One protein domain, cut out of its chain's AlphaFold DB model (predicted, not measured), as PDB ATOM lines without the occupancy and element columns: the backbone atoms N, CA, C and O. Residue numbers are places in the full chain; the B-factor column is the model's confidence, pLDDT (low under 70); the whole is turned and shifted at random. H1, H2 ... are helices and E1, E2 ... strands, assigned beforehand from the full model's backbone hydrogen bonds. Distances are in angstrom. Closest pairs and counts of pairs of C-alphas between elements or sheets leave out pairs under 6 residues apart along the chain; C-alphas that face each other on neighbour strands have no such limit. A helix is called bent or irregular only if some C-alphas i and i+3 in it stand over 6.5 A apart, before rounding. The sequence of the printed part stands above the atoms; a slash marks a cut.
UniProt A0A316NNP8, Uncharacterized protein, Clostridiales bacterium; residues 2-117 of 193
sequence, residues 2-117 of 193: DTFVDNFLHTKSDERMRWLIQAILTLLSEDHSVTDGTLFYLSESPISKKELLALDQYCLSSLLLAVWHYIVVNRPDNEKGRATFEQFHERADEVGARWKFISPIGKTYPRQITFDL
ATOM      1  N   ASP A   2      82.307  -3.459  58.108       88.81
ATOM      2  CA  ASP A   2      83.730  -3.829  58.257       88.81
ATOM      3  C   ASP A   2      83.997  -4.830  59.394       88.81
ATOM      4  O   ASP A   2      84.596  -5.874  59.165       88.81
ATOM      5  N   THR A   3      83.457  -4.588  60.594       88.75
ATOM      6  CA  THR A   3      83.586  -5.506  61.742       88.75
ATOM      7  C   THR A   3      83.022  -6.902  61.463       88.75
ATOM      8  O   THR A   3      83.536  -7.889  61.974       88.75
ATOM      9  N   PHE A   4      81.967  -7.009  60.649       89.50
ATOM     10  CA  PHE A   4      81.422  -8.308  60.260       89.50
ATOM     11  C   PHE A   4      82.400  -9.051  59.344       89.50
ATOM     12  O   PHE A   4      82.680 -10.225  59.565       89.50
ATOM     13  N   VAL A   5      82.947  -8.355  58.344       89.00
ATOM     14  CA  VAL A   5      83.945  -8.921  57.429       89.00
ATOM     15  C   VAL A   5      85.164  -9.412  58.206       89.00
ATOM     16  O   VAL A   5      85.573 -10.550  58.010       89.00
ATOM     17  N   ASP A   6      85.688  -8.602  59.123       88.50
ATOM     18  CA  ASP A   6      86.892  -8.942  59.889       88.50
ATOM     19  C   ASP A   6      86.687 -10.140  60.832       88.50
ATOM     20  O   ASP A   6      87.540 -11.019  60.930       88.50
ATOM     21  N   ASN A   7      85.520 -10.220  61.481       88.31
ATOM     22  CA  ASN A   7      85.253 -11.254  62.482       88.31
ATOM     23  C   ASN A   7      84.759 -12.583  61.895       88.31
ATOM     24  O   ASN A   7      84.992 -13.634  62.493       88.31
ATOM     25  N   PHE A   8      84.032 -12.555  60.772       87.62
ATOM     26  CA  PHE A   8      83.311 -13.731  60.265       87.62
ATOM     27  C   PHE A   8      83.833 -14.260  58.933       87.62
ATOM     28  O   PHE A   8      83.519 -15.397  58.572       87.62
ATOM     29  N   LEU A   9      84.627 -13.480  58.195       88.75
ATOM     30  CA  LEU A   9      85.231 -13.942  56.952       88.75
ATOM     31  C   LEU A   9      86.700 -14.298  57.165       88.75
ATOM     32  O   LEU A   9      87.411 -13.716  57.977       88.75
ATOM     33  N   HIS A  10      87.181 -15.268  56.389       83.81
ATOM     34  CA  HIS A  10      88.597 -15.629  56.358       83.81
ATOM     35  C   HIS A  10      89.400 -14.588  55.561       83.81
ATOM     36  O   HIS A  10      89.942 -14.898  54.498       83.81
ATOM     37  N   THR A  11      89.482 -13.363  56.082       85.69
ATOM     38  CA  THR A  11      90.132 -12.190  55.464       85.69
ATOM     39  C   THR A  11      91.623 -12.377  55.188       85.69
ATOM     40  O   THR A  11      92.184 -11.678  54.358       85.69
ATOM     41  N   LYS A  12      92.262 -13.373  55.814       84.88
ATOM     42  CA  LYS A  12      93.661 -13.762  55.562       84.88
ATOM     43  C   LYS A  12      93.889 -14.457  54.211       84.88
ATOM     44  O   LYS A  12      95.031 -14.762  53.879       84.88
ATOM     45  N   SER A  13      92.828 -14.796  53.476       89.38
ATOM     46  CA  SER A  13      92.915 -15.484  52.186       89.38
ATOM     47  C   SER A  13      92.320 -14.628  51.075       89.38
ATOM     48  O   SER A  13      91.112 -14.659  50.827       89.38
ATOM     49  N   ASP A  14      93.192 -13.921  50.360       89.44
ATOM     50  CA  ASP A  14      92.807 -13.087  49.219       89.44
ATOM     51  C   ASP A  14      92.090 -13.885  48.131       89.44
ATOM     52  O   ASP A  14      91.139 -13.396  47.529       89.44
ATOM     53  N   GLU A  15      92.500 -15.135  47.901       90.31
ATOM     54  CA  GLU A  15      91.841 -16.036  46.951       90.31
ATOM     55  C   GLU A  15      90.370 -16.263  47.322       90.31
ATOM     56  O   GLU A  15      89.492 -16.136  46.470       90.31
ATOM     57  N   ARG A  16      90.075 -16.533  48.602       90.88
ATOM     58  CA  ARG A  16      88.696 -16.741  49.069       90.88
ATOM     59  C   ARG A  16      87.871 -15.463  48.998       90.88
ATOM     60  O   ARG A  16      86.692 -15.532  48.663       90.88
ATOM     61  N   MET A  17      88.463 -14.313  49.316       93.00
ATOM     62  CA  MET A  17      87.762 -13.024  49.260       93.00
ATOM     63  C   MET A  17      87.475 -12.614  47.815       93.00
ATOM     64  O   MET A  17      86.351 -12.235  47.492       93.00
ATOM     65  N   ARG A  18      88.448 -12.798  46.919       93.44
ATOM     66  CA  ARG A  18      88.274 -12.624  45.475       93.44
ATOM     67  C   ARG A  18      87.181 -13.534  44.929       93.44
ATOM     68  O   ARG A  18      86.303 -13.052  44.219       93.44
ATOM     69  N   TRP A  19      87.214 -14.816  45.291       94.25
ATOM     70  CA  TRP A  19      86.188 -15.781  44.904       94.25
ATOM     71  C   TRP A  19      84.796 -15.354  45.382       94.25
ATOM     72  O   TRP A  19      83.850 -15.390  44.600       94.25
ATOM     73  N   LEU A  20      84.665 -14.890  46.629       94.50
ATOM     74  CA  LEU A  20      83.393 -14.411  47.174       94.50
ATOM     75  C   LEU A  20      82.850 -13.214  46.380       94.50
ATOM     76  O   LEU A  20      81.675 -13.210  46.016       94.50
ATOM     77  N   ILE A  21      83.698 -12.225  46.076       95.25
ATOM     78  CA  ILE A  21      83.306 -11.066  45.260       95.25
ATOM     79  C   ILE A  21      82.835 -11.537  43.883       95.25
ATOM     80  O   ILE A  21      81.740 -11.182  43.453       95.25
ATOM     81  N   GLN A  22      83.620 -12.380  43.215       95.56
ATOM     82  CA  GLN A  22      83.271 -12.914  41.899       95.56
ATOM     83  C   GLN A  22      81.960 -13.701  41.936       95.56
ATOM     84  O   GLN A  22      81.124 -13.517  41.059       95.56
ATOM     85  N   ALA A  23      81.736 -14.515  42.969       95.12
ATOM     86  CA  ALA A  23      80.502 -15.273  43.124       95.12
ATOM     87  C   ALA A  23      79.275 -14.362  43.287       95.12
ATOM     88  O   ALA A  23      78.249 -14.603  42.652       95.12
ATOM     89  N   ILE A  24      79.388 -13.293  44.080       95.81
ATOM     90  CA  ILE A  24      78.318 -12.299  44.254       95.81
ATOM     91  C   ILE A  24      78.031 -11.571  42.937       95.81
ATOM     92  O   ILE A  24      76.870 -11.415  42.564       95.81
ATOM     93  N   LEU A  25      79.070 -11.144  42.215       96.00
ATOM     94  CA  LEU A  25      78.910 -10.439  40.941       96.00
ATOM     95  C   LEU A  25      78.310 -11.344  39.862       96.00
ATOM     96  O   LEU A  25      77.412 -10.912  39.141       96.00
ATOM     97  N   THR A  26      78.744 -12.606  39.781       95.12
ATOM     98  CA  THR A  26      78.137 -13.601  38.888       95.12
ATOM     99  C   THR A  26      76.660 -13.785  39.221       95.12
ATOM    100  O   THR A  26      75.826 -13.658  38.327       95.12
ATOM    101  N   LEU A  27      76.320 -13.969  40.501       94.06
ATOM    102  CA  LEU A  27      74.933 -14.134  40.933       94.06
ATOM    103  C   LEU A  27      74.075 -12.916  40.566       94.06
ATOM    104  O   LEU A  27      72.983 -13.068  40.026       94.06
ATOM    105  N   LEU A  28      74.584 -11.703  40.801       94.12
ATOM    106  CA  LEU A  28      73.899 -10.471  40.408       94.12
ATOM    107  C   LEU A  28      73.734 -10.362  38.891       94.12
ATOM    108  O   LEU A  28      72.699  -9.874  38.439       94.12
ATOM    109  N   SER A  29      74.727 -10.786  38.107       93.62
ATOM    110  CA  SER A  29      74.665 -10.739  36.643       93.62
ATOM    111  C   SER A  29      73.621 -11.703  36.069       93.62
ATOM    112  O   SER A  29      72.884 -11.324  35.159       93.62
ATOM    113  N   GLU A  30      73.509 -12.900  36.649       92.50
ATOM    114  CA  GLU A  30      72.577 -13.953  36.230       92.50
ATOM    115  C   GLU A  30      71.154 -13.732  36.772       92.50
ATOM    116  O   GLU A  30      70.182 -14.202  36.178       92.50
ATOM    117  N   ASP A  31      70.990 -12.979  37.866       91.12
ATOM    118  CA  ASP A  31      69.670 -12.658  38.414       91.12
ATOM    119  C   ASP A  31      68.956 -11.583  37.576       91.12
ATOM    120  O   ASP A  31      69.067 -10.372  37.806       91.12
ATOM    121  N   HIS A  32      68.164 -12.042  36.606       90.94
ATOM    122  CA  HIS A  32      67.320 -11.197  35.756       90.94
ATOM    123  C   HIS A  32      66.156 -10.525  36.499       90.94
ATOM    124  O   HIS A  32      65.535  -9.611  35.954       90.94
ATOM    125  N   SER A  33      65.846 -10.938  37.731       89.81
ATOM    126  CA  SER A  33      64.819 -10.272  38.537       89.81
ATOM    127  C   SER A  33      65.320  -8.969  39.174       89.81
ATOM    128  O   SER A  33      64.510  -8.175  39.656       89.81
ATOM    129  N   VAL A  34      66.638  -8.736  39.162       92.38
ATOM    130  CA  VAL A  34      67.266  -7.448  39.474       92.38
ATOM    131  C   VAL A  34      67.581  -6.749  38.155       92.38
ATOM    132  O   VAL A  34      68.460  -7.180  37.411       92.38
ATOM    133  N   THR A  35      66.864  -5.675  37.838       95.06
ATOM    134  CA  THR A  35      67.051  -4.953  36.570       95.06
ATOM    135  C   THR A  35      68.345  -4.139  36.547       95.06
ATOM    136  O   THR A  35      68.836  -3.716  37.589       95.06
ATOM    137  N   ASP A  36      68.868  -3.848  35.355       96.12
ATOM    138  CA  ASP A  36      70.108  -3.078  35.172       96.12
ATOM    139  C   ASP A  36      70.085  -1.681  35.812       96.12
ATOM    140  O   ASP A  36      71.132  -1.186  36.225       96.12
ATOM    141  N   GLY A  37      68.905  -1.061  35.919       96.06
ATOM    142  CA  GLY A  37      68.709   0.244  36.555       96.06
ATOM    143  C   GLY A  37      68.528   0.197  38.075       96.06
ATOM    144  O   GLY A  37      68.403   1.249  38.697       96.06
ATOM    145  N   THR A  38      68.498  -0.991  38.689       96.75
ATOM    146  CA  THR A  38      68.356  -1.128  40.144       96.75
ATOM    147  C   THR A  38      69.542  -0.485  40.854       96.75
ATOM    148  O   THR A  38      70.687  -0.749  40.496       96.75
ATOM    149  N   LEU A  39      69.272   0.332  41.873       97.06
ATOM    150  CA  LEU A  39      70.294   1.082  42.596       97.06
ATOM    151  C   LEU A  39      70.899   0.280  43.756       97.06
ATOM    152  O   LEU A  39      70.186  -0.358  44.533       97.06
ATOM    153  N   PHE A  40      72.218   0.375  43.891       97.19
ATOM    154  CA  PHE A  40      73.030  -0.192  44.962       97.19
ATOM    155  C   PHE A  40      73.853   0.906  45.635       97.19
ATOM    156  O   PHE A  40      74.393   1.793  44.977       97.19
ATOM    157  N   TYR A  41      73.977   0.819  46.957       94.56
ATOM    158  CA  TYR A  41      74.617   1.839  47.789       94.56
ATOM    159  C   TYR A  41      75.957   1.320  48.316       94.56
ATOM    160  O   TYR A  41      76.029   0.760  49.406       94.56
ATOM    161  N   LEU A  42      77.013   1.465  47.509       91.62
ATOM    162  CA  LEU A  42      78.395   1.175  47.930       91.62
ATOM    163  C   LEU A  42      79.013   2.359  48.693       91.62
ATOM    164  O   LEU A  42      80.013   2.198  49.382       91.62
ATOM    165  N   SER A  43      78.431   3.545  48.534       88.94
ATOM    166  CA  SER A  43      78.815   4.798  49.179       88.94
ATOM    167  C   SER A  43      77.569   5.683  49.319       88.94
ATOM    168  O   SER A  43      76.469   5.252  48.969       88.94
ATOM    169  N   GLU A  44      77.743   6.933  49.756       87.38
ATOM    170  CA  GLU A  44      76.678   7.949  49.802       87.38
ATOM    171  C   GLU A  44      75.965   8.139  48.453       87.38
ATOM    172  O   GLU A  44      74.775   8.442  48.403       87.38
ATOM    173  N   SER A  45      76.686   7.952  47.341       90.69
ATOM    174  CA  SER A  45      76.106   8.015  45.997       90.69
ATOM    175  C   SER A  45      75.740   6.612  45.503       90.69
ATOM    176  O   SER A  45      76.623   5.746  45.446       90.69
ATOM    177  N   PRO A  46      74.467   6.365  45.130       95.12
ATOM    178  CA  PRO A  46      74.065   5.085  44.570       95.12
ATOM    179  C   PRO A  46      74.611   4.907  43.154       95.12
ATOM    180  O   PRO A  46      74.756   5.870  42.402       95.12
ATOM    181  N   ILE A  47      74.833   3.652  42.778       97.62
ATOM    182  CA  ILE A  47      75.166   3.246  41.409       97.62
ATOM    183  C   ILE A  47      74.162   2.202  40.927       97.62
ATOM    184  O   ILE A  47      73.615   1.438  41.724       97.62
ATOM    185  N   SER A  48      73.905   2.149  39.627       97.94
ATOM    186  CA  SER A  48      73.032   1.132  39.032       97.94
ATOM    187  C   SER A  48      73.686  -0.258  39.028       97.94
ATOM    188  O   SER A  48      74.911  -0.375  39.058       97.94
ATOM    189  N   LYS A  49      72.890  -1.334  38.930       97.44
ATOM    190  CA  LYS A  49      73.389  -2.714  38.752       97.44
ATOM    191  C   LYS A  49      74.371  -2.792  37.585       97.44
ATOM    192  O   LYS A  49      75.411  -3.437  37.700       97.44
ATOM    193  N   LYS A  50      74.051  -2.130  36.471       97.12
ATOM    194  CA  LYS A  50      74.913  -2.099  35.286       97.12
ATOM    195  C   LYS A  50      76.268  -1.453  35.575       97.12
ATOM    196  O   LYS A  50      77.290  -1.994  35.164       97.12
ATOM    197  N   GLU A  51      76.282  -0.322  36.276       97.25
ATOM    198  CA  GLU A  51      77.522   0.358  36.671       97.25
ATOM    199  C   GLU A  51      78.309  -0.465  37.691       97.25
ATOM    200  O   GLU A  51      79.513  -0.643  37.523       97.25
ATOM    201  N   LEU A  52      77.629  -1.045  38.685       96.81
ATOM    202  CA  LEU A  52      78.222  -1.938  39.681       96.81
ATOM    203  C   LEU A  52      78.955  -3.097  39.009       96.81
ATOM    204  O   LEU A  52      80.116  -3.335  39.319       96.81
ATOM    205  N   LEU A  53      78.311  -3.781  38.060       95.94
ATOM    206  CA  LEU A  53      78.901  -4.901  37.322       95.94
ATOM    207  C   LEU A  53      80.001  -4.481  36.339       95.94
ATOM    208  O   LEU A  53      80.693  -5.358  35.822       95.94
ATOM    209  N   ALA A  54      80.171  -3.186  36.067       95.62
ATOM    210  CA  ALA A  54      81.221  -2.654  35.203       95.62
ATOM    211  C   ALA A  54      82.476  -2.221  35.980       95.62
ATOM    212  O   ALA A  54      83.515  -2.015  35.358       95.62
ATOM    213  N   LEU A  55      82.424  -2.131  37.314       95.12
ATOM    214  CA  LEU A  55      83.581  -1.753  38.127       95.12
ATOM    215  C   LEU A  55      84.721  -2.775  38.003       95.12
ATOM    216  O   LEU A  55      84.482  -3.984  37.854       95.12
ATOM    217  N   ASP A  56      85.951  -2.270  38.108       94.12
ATOM    218  CA  ASP A  56      87.191  -3.057  38.146       94.12
ATOM    219  C   ASP A  56      87.776  -3.168  39.565       94.12
ATOM    220  O   ASP A  56      88.537  -4.094  39.838       94.12
ATOM    221  N   GLN A  57      87.384  -2.275  40.483       94.62
ATOM    222  CA  GLN A  57      87.796  -2.278  41.889       94.62
ATOM    223  C   GLN A  57      86.579  -2.332  42.813       94.62
ATOM    224  O   GLN A  57      85.606  -1.606  42.606       94.62
ATOM    225  N   TYR A  58      86.653  -3.165  43.853       94.81
ATOM    226  CA  TYR A  58      85.581  -3.326  44.837       94.81
ATOM    227  C   TYR A  58      86.105  -3.222  46.265       94.81
ATOM    228  O   TYR A  58      87.118  -3.814  46.614       94.81
ATOM    229  N   CYS A  59      85.352  -2.553  47.130       94.75
ATOM    230  CA  CYS A  59      85.501  -2.726  48.569       94.75
ATOM    231  C   CYS A  59      84.549  -3.844  49.022       94.75
ATOM    232  O   CYS A  59      83.333  -3.722  48.840       94.75
ATOM    233  N   LEU A  60      85.077  -4.934  49.591       94.38
ATOM    234  CA  LEU A  60      84.282  -6.103  49.985       94.38
ATOM    235  C   LEU A  60      83.189  -5.730  50.991       94.38
ATOM    236  O   LEU A  60      82.032  -6.115  50.813       94.38
ATOM    237  N   SER A  61      83.529  -4.971  52.034       94.19
ATOM    238  CA  SER A  61      82.553  -4.576  53.050       94.19
ATOM    239  C   SER A  61      81.437  -3.699  52.480       94.19
ATOM    240  O   SER A  61      80.268  -3.908  52.811       94.19
ATOM    241  N   SER A  62      81.775  -2.781  51.574       95.25
ATOM    242  CA  SER A  62      80.808  -1.915  50.892       95.25
ATOM    243  C   SER A  62      79.903  -2.707  49.949       95.25
ATOM    244  O   SER A  62      78.691  -2.501  49.939       95.25
ATOM    245  N   LEU A  63      80.458  -3.668  49.205       96.50
ATOM    246  CA  LEU A  63      79.688  -4.544  48.320       96.50
ATOM    247  C   LEU A  63      78.686  -5.398  49.106       96.50
ATOM    248  O   LEU A  63      77.510  -5.460  48.749       96.50
ATOM    249  N   LEU A  64      79.134  -6.037  50.190       95.56
ATOM    250  CA  LEU A  64      78.254  -6.858  51.020       95.56
ATOM    251  C   LEU A  64      77.159  -6.015  51.680       95.56
ATOM    252  O   LEU A  64      76.012  -6.455  51.741       95.56
ATOM    253  N   LEU A  65      77.490  -4.802  52.134       95.31
ATOM    254  CA  LEU A  65      76.507  -3.872  52.682       95.31
ATOM    255  C   LEU A  65      75.466  -3.472  51.631       95.31
ATOM    256  O   LEU A  65      74.274  -3.497  51.926       95.31
ATOM    257  N   ALA A  66      75.897  -3.157  50.409       95.88
ATOM    258  CA  ALA A  66      75.008  -2.773  49.320       95.88
ATOM    259  C   ALA A  66      74.024  -3.897  48.954       95.88
ATOM    260  O   ALA A  66      72.827  -3.648  48.789       95.88
ATOM    261  N   VAL A  67      74.510  -5.140  48.864       95.38
ATOM    262  CA  VAL A  67      73.670  -6.318  48.588       95.38
ATOM    263  C   VAL A  67      72.724  -6.599  49.753       95.38
ATOM    264  O   VAL A  67      71.538  -6.833  49.532       95.38
ATOM    265  N   TRP A  68      73.214  -6.524  50.992       94.38
ATOM    266  CA  TRP A  68      72.384  -6.682  52.185       94.38
ATOM    267  C   TRP A  68      71.253  -5.651  52.234       94.38
ATOM    268  O   TRP A  68      70.089  -6.015  52.398       94.38
ATOM    269  N   HIS A  69      71.579  -4.376  52.021       94.56
ATOM    270  CA  HIS A  69      70.601  -3.297  51.936       94.56
ATOM    271  C   HIS A  69      69.549  -3.582  50.857       94.56
ATOM    272  O   HIS A  69      68.352  -3.474  51.118       94.56
ATOM    273  N   TYR A  70      69.975  -4.013  49.663       93.69
ATOM    274  CA  TYR A  70      69.047  -4.381  48.594       93.69
ATOM    275  C   TYR A  70      68.076  -5.489  49.025       93.69
ATOM    276  O   TYR A  70      66.873  -5.355  48.785       93.69
ATOM    277  N   ILE A  71      68.576  -6.547  49.673       91.56
ATOM    278  CA  ILE A  71      67.756  -7.665  50.160       91.56
ATOM    279  C   ILE A  71      66.715  -7.156  51.158       91.56
ATOM    280  O   ILE A  71      65.524  -7.359  50.941       91.56
ATOM    281  N   VAL A  72      67.139  -6.439  52.200       92.62
ATOM    282  CA  VAL A  72      66.235  -5.969  53.264       92.62
ATOM    283  C   VAL A  72      65.150  -5.029  52.727       92.62
ATOM    284  O   VAL A  72      64.006  -5.104  53.169       92.62
ATOM    285  N   VAL A  73      65.479  -4.168  51.760       92.38
ATOM    286  CA  VAL A  73      64.530  -3.181  51.217       92.38
ATOM    287  C   VAL A  73      63.586  -3.782  50.173       92.38
ATOM    288  O   VAL A  73      62.414  -3.415  50.123       92.38
ATOM    289  N   ASN A  74      64.071  -4.691  49.322       89.56
ATOM    290  CA  ASN A  74      63.345  -5.113  48.116       89.56
ATOM    291  C   ASN A  74      62.853  -6.567  48.159       89.56
ATOM    292  O   ASN A  74      62.103  -6.987  47.270       89.56
ATOM    293  N   ARG A  75      63.280  -7.361  49.147       86.00
ATOM    294  CA  ARG A  75      62.926  -8.782  49.291       86.00
ATOM    295  C   ARG A  75      62.271  -9.030  50.656       86.00
ATOM    296  O   ARG A  75      62.926  -9.523  51.566       86.00
ATOM    297  N   PRO A  76      60.969  -8.721  50.800       82.94
ATOM    298  CA  PRO A  76      60.231  -9.021  52.030       82.94
ATOM    299  C   PRO A  76      60.037 -10.530  52.251       82.94
ATOM    300  O   PRO A  76      59.772 -10.958  53.367       82.94
ATOM    301  N   ASP A  77      60.168 -11.323  51.184       83.88
ATOM    302  CA  ASP A  77      60.076 -12.777  51.199       83.88
ATOM    303  C   ASP A  77      61.335 -13.397  50.571       83.88
ATOM    304  O   ASP A  77      61.810 -12.963  49.512       83.88
ATOM    305  N   ASN A  78      61.856 -14.427  51.237       78.00
ATOM    306  CA  ASN A  78      63.085 -15.134  50.897       78.00
ATOM    307  C   ASN A  78      62.845 -16.391  50.043       78.00
ATOM    308  O   ASN A  78      63.809 -17.055  49.653       78.00
ATOM    309  N   GLU A  79      61.596 -16.714  49.692       84.12
ATOM    310  CA  GLU A  79      61.286 -17.892  48.870       84.12
ATOM    311  C   GLU A  79      61.901 -17.836  47.462       84.12
ATOM    312  O   GLU A  79      62.290 -18.867  46.911       84.12
ATOM    313  N   LYS A  80      62.080 -16.636  46.891       80.81
ATOM    314  CA  LYS A  80      62.631 -16.465  45.531       80.81
ATOM    315  C   LYS A  80      64.052 -17.014  45.362       80.81
ATOM    316  O   LYS A  80      64.420 -17.389  44.255       80.81
ATOM    317  N   GLY A  81      64.837 -17.079  46.438       84.88
ATOM    318  CA  GLY A  81      66.204 -17.610  46.408       84.88
ATOM    319  C   GLY A  81      66.288 -19.133  46.536       84.88
ATOM    320  O   GLY A  81      67.374 -19.696  46.396       84.88
ATOM    321  N   ARG A  82      65.168 -19.817  46.807       88.31
ATOM    322  CA  ARG A  82      65.168 -21.242  47.153       88.31
ATOM    323  C   ARG A  82      65.694 -22.132  46.033       88.31
ATOM    324  O   ARG A  82      66.539 -22.979  46.298       88.31
ATOM    325  N   ALA A  83      65.238 -21.924  44.799       89.62
ATOM    326  CA  ALA A  83      65.682 -22.726  43.659       89.62
ATOM    327  C   ALA A  83      67.200 -22.600  43.438       89.62
ATOM    328  O   ALA A  83      67.888 -23.602  43.264       89.62
ATOM    329  N   THR A  84      67.741 -21.381  43.535       90.06
ATOM    330  CA  THR A  84      69.188 -21.134  43.451       90.06
ATOM    331  C   THR A  84      69.941 -21.788  44.608       90.06
ATOM    332  O   THR A  84      71.000 -22.380  44.406       90.06
ATOM    333  N   PHE A  85      69.397 -21.722  45.826       89.69
ATOM    334  CA  PHE A  85      69.995 -22.369  46.990       89.69
ATOM    335  C   PHE A  85      70.072 -23.892  46.814       89.69
ATOM    336  O   PHE A  85      71.145 -24.462  47.017       89.69
ATOM    337  N   GLU A  86      68.974 -24.527  46.393       90.88
ATOM    338  CA  GLU A  86      68.892 -25.971  46.129       90.88
ATOM    339  C   GLU A  86      69.786 -26.393  44.951       90.88
ATOM    340  O   GLU A  86      70.340 -27.487  44.966       90.88
ATOM    341  N   GLN A  87      70.005 -25.524  43.961       91.81
ATOM    342  CA  GLN A  87      70.972 -25.773  42.888       91.81
ATOM    343  C   GLN A  87      72.424 -25.721  43.390       91.81
ATOM    344  O   GLN A  87      73.291 -26.435  42.883       91.81
ATOM    345  N   PHE A  88      72.723 -24.843  44.349       91.56
ATOM    346  CA  PHE A  88      74.096 -24.614  44.811       91.56
ATOM    347  C   PHE A  88      74.538 -25.563  45.910       91.56
ATOM    348  O   PHE A  88      75.737 -25.626  46.209       91.56
ATOM    349  N   HIS A  89      73.595 -26.284  46.501       92.50
ATOM    350  CA  HIS A  89      73.857 -27.116  47.648       92.50
ATOM    351  C   HIS A  89      73.262 -28.504  47.493       92.50
ATOM    352  O   HIS A  89      72.127 -28.682  47.070       92.50
ATOM    353  N   GLU A  90      74.020 -29.489  47.944       90.31
ATOM    354  CA  GLU A  90      73.538 -30.846  48.110       90.31
ATOM    355  C   GLU A  90      73.003 -31.013  49.534       90.31
ATOM    356  O   GLU A  90      73.661 -30.646  50.520       90.31
ATOM    357  N   ARG A  91      71.780 -31.537  49.640       84.31
ATOM    358  CA  ARG A  91      71.175 -31.867  50.927       84.31
ATOM    359  C   ARG A  91      71.847 -33.123  51.469       84.31
ATOM    360  O   ARG A  91      71.957 -34.113  50.761       84.31
ATOM    361  N   ALA A  92      72.268 -33.081  52.726       77.69
ATOM    362  CA  ALA A  92      72.776 -34.267  53.400       77.69
ATOM    363  C   ALA A  92      71.642 -35.277  53.661       77.69
ATOM    364  O   ALA A  92      70.504 -34.885  53.938       77.69
ATOM    365  N   ASP A  93      71.974 -36.568  53.603       74.56
ATOM    366  CA  ASP A  93      71.018 -37.674  53.773       74.56
ATOM    367  C   ASP A  93      70.421 -37.741  55.191       74.56
ATOM    368  O   ASP A  93      69.339 -38.290  55.406       74.56
ATOM    369  N   GLU A  94      71.103 -37.146  56.170       80.88
ATOM    370  CA  GLU A  94      70.705 -37.143  57.574       80.88
ATOM    371  C   GLU A  94      69.832 -35.931  57.932       80.88
ATOM    372  O   GLU A  94      70.099 -34.781  57.566       80.88
ATOM    373  N   VAL A  95      68.778 -36.174  58.716       74.44
ATOM    374  CA  VAL A  95      67.892 -35.113  59.211       74.44
ATOM    375  C   VAL A  95      68.677 -34.171  60.131       74.44
ATOM    376  O   VAL A  95      69.196 -34.588  61.159       74.44
ATOM    377  N   GLY A  96      68.727 -32.885  59.773       73.31
ATOM    378  CA  GLY A  96      69.420 -31.847  60.546       73.31
ATOM    379  C   GLY A  96      70.887 -31.628  60.163       73.31
ATOM    380  O   GLY A  96      71.519 -30.722  60.706       73.31
ATOM    381  N   ALA A  97      71.430 -32.396  59.214       80.00
ATOM    382  CA  ALA A  97      72.794 -32.199  58.738       80.00
ATOM    383  C   ALA A  97      72.936 -30.940  57.855       80.00
ATOM    384  O   ALA A  97      71.997 -30.483  57.196       80.00
ATOM    385  N   ARG A  98      74.142 -30.352  57.865       82.88
ATOM    386  CA  ARG A  98      74.464 -29.134  57.105       82.88
ATOM    387  C   ARG A  98      74.476 -29.434  55.606       82.88
ATOM    388  O   ARG A  98      75.040 -30.435  55.175       82.88
ATOM    389  N   TRP A  99      73.910 -28.527  54.819       87.81
ATOM    390  CA  TRP A  99      73.979 -28.597  53.364       87.81
ATOM    391  C   TRP A  99      75.415 -28.370  52.887       87.81
ATOM    392  O   TRP A  99      76.127 -27.507  53.411       87.81
ATOM    393  N   LYS A 100      75.840 -29.134  51.882       89.44
ATOM    394  CA  LYS A 100      77.179 -29.017  51.303       89.44
ATOM    395  C   LYS A 100      77.122 -28.109  50.087       89.44
ATOM    396  O   LYS A 100      76.395 -28.392  49.145       89.44
ATOM    397  N   PHE A 101      77.910 -27.038  50.085       89.50
ATOM    398  CA  PHE A 101      78.042 -26.175  48.914       89.50
ATOM    399  C   PHE A 101      78.805 -26.900  47.797       89.50
ATOM    400  O   PHE A 101      79.933 -27.354  48.007       89.50
ATOM    401  N   ILE A 102      78.188 -27.010  46.621       92.19
ATOM    402  CA  ILE A 102      78.718 -27.738  45.456       92.19
ATOM    403  C   ILE A 102      78.888 -26.854  44.214       92.19
ATOM    404  O   ILE A 102      79.522 -27.274  43.245       92.19
ATOM    405  N   SER A 103      78.352 -25.630  44.226       91.88
ATOM    406  CA  SER A 103      78.364 -24.756  43.051       91.88
ATOM    407  C   SER A 103      79.784 -24.335  42.638       91.88
ATOM    408  O   SER A 103      80.603 -23.972  43.490       91.88
ATOM    409  N   PRO A 104      80.100 -24.319  41.329       90.56
ATOM    410  CA  PRO A 104      81.351 -23.771  40.816       90.56
ATOM    411  C   PRO A 104      81.323 -22.240  40.662       90.56
ATOM    412  O   PRO A 104      82.282 -21.682  40.126       90.56
ATOM    413  N   ILE A 105      80.252 -21.560  41.088       93.38
ATOM    414  CA  ILE A 105      80.098 -20.108  40.936       93.38
ATOM    415  C   ILE A 105      81.321 -19.341  41.457       93.38
ATOM    416  O   ILE A 105      81.941 -19.726  42.449       93.38
ATOM    417  N   GLY A 106      81.700 -18.276  40.750       86.50
ATOM    418  CA  GLY A 106      82.845 -17.435  41.102       86.50
ATOM    419  C   GLY A 106      84.222 -18.060  40.852       86.50
ATOM    420  O   GLY A 106      85.214 -17.363  41.012       86.50
ATOM    421  N   LYS A 107      84.334 -19.336  40.440       85.88
ATOM    422  CA  LYS A 107      85.638 -19.937  40.069       85.88
ATOM    423  C   LYS A 107      86.182 -19.401  38.747       85.88
ATOM    424  O   LYS A 107      87.391 -19.342  38.548       85.88
ATOM    425  N   THR A 108      85.286 -19.030  37.842       84.56
ATOM    426  CA  THR A 108      85.597 -18.402  36.562       84.56
ATOM    427  C   THR A 108      84.879 -17.067  36.506       84.56
ATOM    428  O   THR A 108      83.658 -17.009  36.615       84.56
ATOM    429  N   TYR A 109      85.642 -15.993  36.321       85.88
ATOM    430  CA  TYR A 109      85.104 -14.652  36.147       85.88
ATOM    431  C   TYR A 109      85.805 -13.994  34.951       85.88
ATOM    432  O   TYR A 109      87.031 -14.073  34.857       85.88
ATOM    433  N   PRO A 110      85.062 -13.382  34.012       83.44
ATOM    434  CA  PRO A 110      85.605 -12.978  32.711       83.44
ATOM    435  C   PRO A 110      86.573 -11.792  32.786       83.44
ATOM    436  O   PRO A 110      87.280 -11.519  31.820       83.44
ATOM    437  N   ARG A 111      86.598 -11.070  33.911       88.06
ATOM    438  CA  ARG A 111      87.410  -9.866  34.103       88.06
ATOM    439  C   ARG A 111      88.347 -10.030  35.292       88.06
ATOM    440  O   ARG A 111      88.033 -10.719  36.261       88.06
ATOM    441  N   GLN A 112      89.498  -9.371  35.242       87.62
ATOM    442  CA  GLN A 112      90.320  -9.207  36.437       87.62
ATOM    443  C   GLN A 112      89.732  -8.076  37.279       87.62
ATOM    444  O   GLN A 112      89.344  -7.049  36.738       87.62
ATOM    445  N   ILE A 113      89.662  -8.285  38.590       91.88
ATOM    446  CA  ILE A 113      89.185  -7.284  39.547       91.88
ATOM    447  C   ILE A 113      90.243  -7.060  40.623       91.88
ATOM    448  O   ILE A 113      90.962  -7.993  40.993       91.88
ATOM    449  N   THR A 114      90.345  -5.854  41.151       94.50
ATOM    450  CA  THR A 114      91.089  -5.561  42.381       94.50
ATOM    451  C   THR A 114      90.105  -5.360  43.525       94.50
ATOM    452  O   THR A 114      88.916  -5.113  43.304       94.50
ATOM    453  N   PHE A 115      90.564  -5.542  44.762       93.88
ATOM    454  CA  PHE A 115      89.691  -5.334  45.906       93.88
ATOM    455  C   PHE A 115      90.434  -4.884  47.154       93.88
ATOM    456  O   PHE A 115      91.580  -5.266  47.374       93.88
ATOM    457  N   ASP A 116      89.705  -4.139  47.977       93.44
ATOM    458  CA  ASP A 116      90.053  -3.793  49.348       93.44
ATOM    459  C   ASP A 116      89.052  -4.469  50.292       93.44
ATOM    460  O   ASP A 116      87.887  -4.683  49.943       93.44
ATOM    461  N   LEU A 117      89.480  -4.826  51.502       89.25
ATOM    462  CA  LEU A 117      88.599  -5.503  52.461       89.25
ATOM    463  C   LEU A 117      87.643  -4.536  53.163       89.25
ATOM    464  O   LEU A 117      86.464  -4.850  53.342       89.25
TER     465      LEU A 117
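Overview. This is residues 2 to 117 of the 193 residues of an uncharacterized protein of Clostridiales bacterium (UniProt A0A316NNP8). Two long helices, H2 and H4, run loosely side by side the same way through the middle, with a tiny sheet of two strands, E1 and E2, near their first residues. H1 lies crosswise at the first residues of H4, H3 and the loop of residues 31 to 48 lie on one side, and H5 lies off to another side, beyond which residues 91 to 99 stick out as an arm. The printed part has 116 residues, mostly helix in its named elements, in the order H1 H2 H3 E1 H4 H5 E2; the sheet, E1 beside E2, is parallel. The whole is compact, with a radius of gyration of the C-alphas of 15.0 A, and spans 47 by 33 by 30 A.

Arrangement. Begin at H1, residues 2 to 8, which only just touches H4, residues 60 to 74, with 3 pairs of C-alphas within 8 A. H4 does so with residues 60 to 61 alone; the closest C-alphas are those of Asp 2 and Ser 61, 5.4 A, and the lines are about perpendicular at 86 degrees. Next look at H2, residues 14 to 30: it is close to H4 but not clearly touching, at a shallow tilt of 31 degrees, the same way, with the C-alphas of Ile 21 and Leu 60 closest at 6.9 A. H3, residues 49 to 52, is close to H2 but not clearly touching, the C-alphas of Leu 28 and Lys 49 being closest at 7.9 A. E1, residues 57 to 59, and E2, residues 114 to 116, are parallel neighbours at 21 degrees; look for N 58 and O 114 at 3.0 A and N 116 and O 58 at 2.9 A, within hydrogen-bond range. The closest C-alphas of H2 and E2 are those of Arg 18 and Phe 115, 7.4 A. H5, residues 79 to 88, is apart from H2 and H4. E1, H4, H5 and E2 form a strand-helix-strand unit, two parallel strands joined through helices, with a right-handed crossover. Every O i to N i+4 pair is within hydrogen-bond range in H1, H2 and H4; in H5 it is 4 of 6, and H3 is too short for such a pair.

Along the chain. Find C-alpha 2 at (83.730, -3.829, 58.257), where H1 begins. H2 runs 24.1 A from C-alpha 14 at (92.807, -13.087, 49.219). H4 measures 21.0 A and H5 15.0 A; H5 is irregular, with C-alphas 80 and 83 7.2 A apart. E2 ends at C-alpha 116, (90.053, -3.793, 49.348).

Size, cuts and confidence. The two C-alphas farthest apart are those of Ser 45 and Glu 94, 46.9 A. The links H2 to H3, 18 residues, and H5 to E2, 25 residues, are long. Residues 89 to 90 pair with 100 to 101, antiparallel. The printed part has no cut, and no printed residue is under 70 in pLDDT.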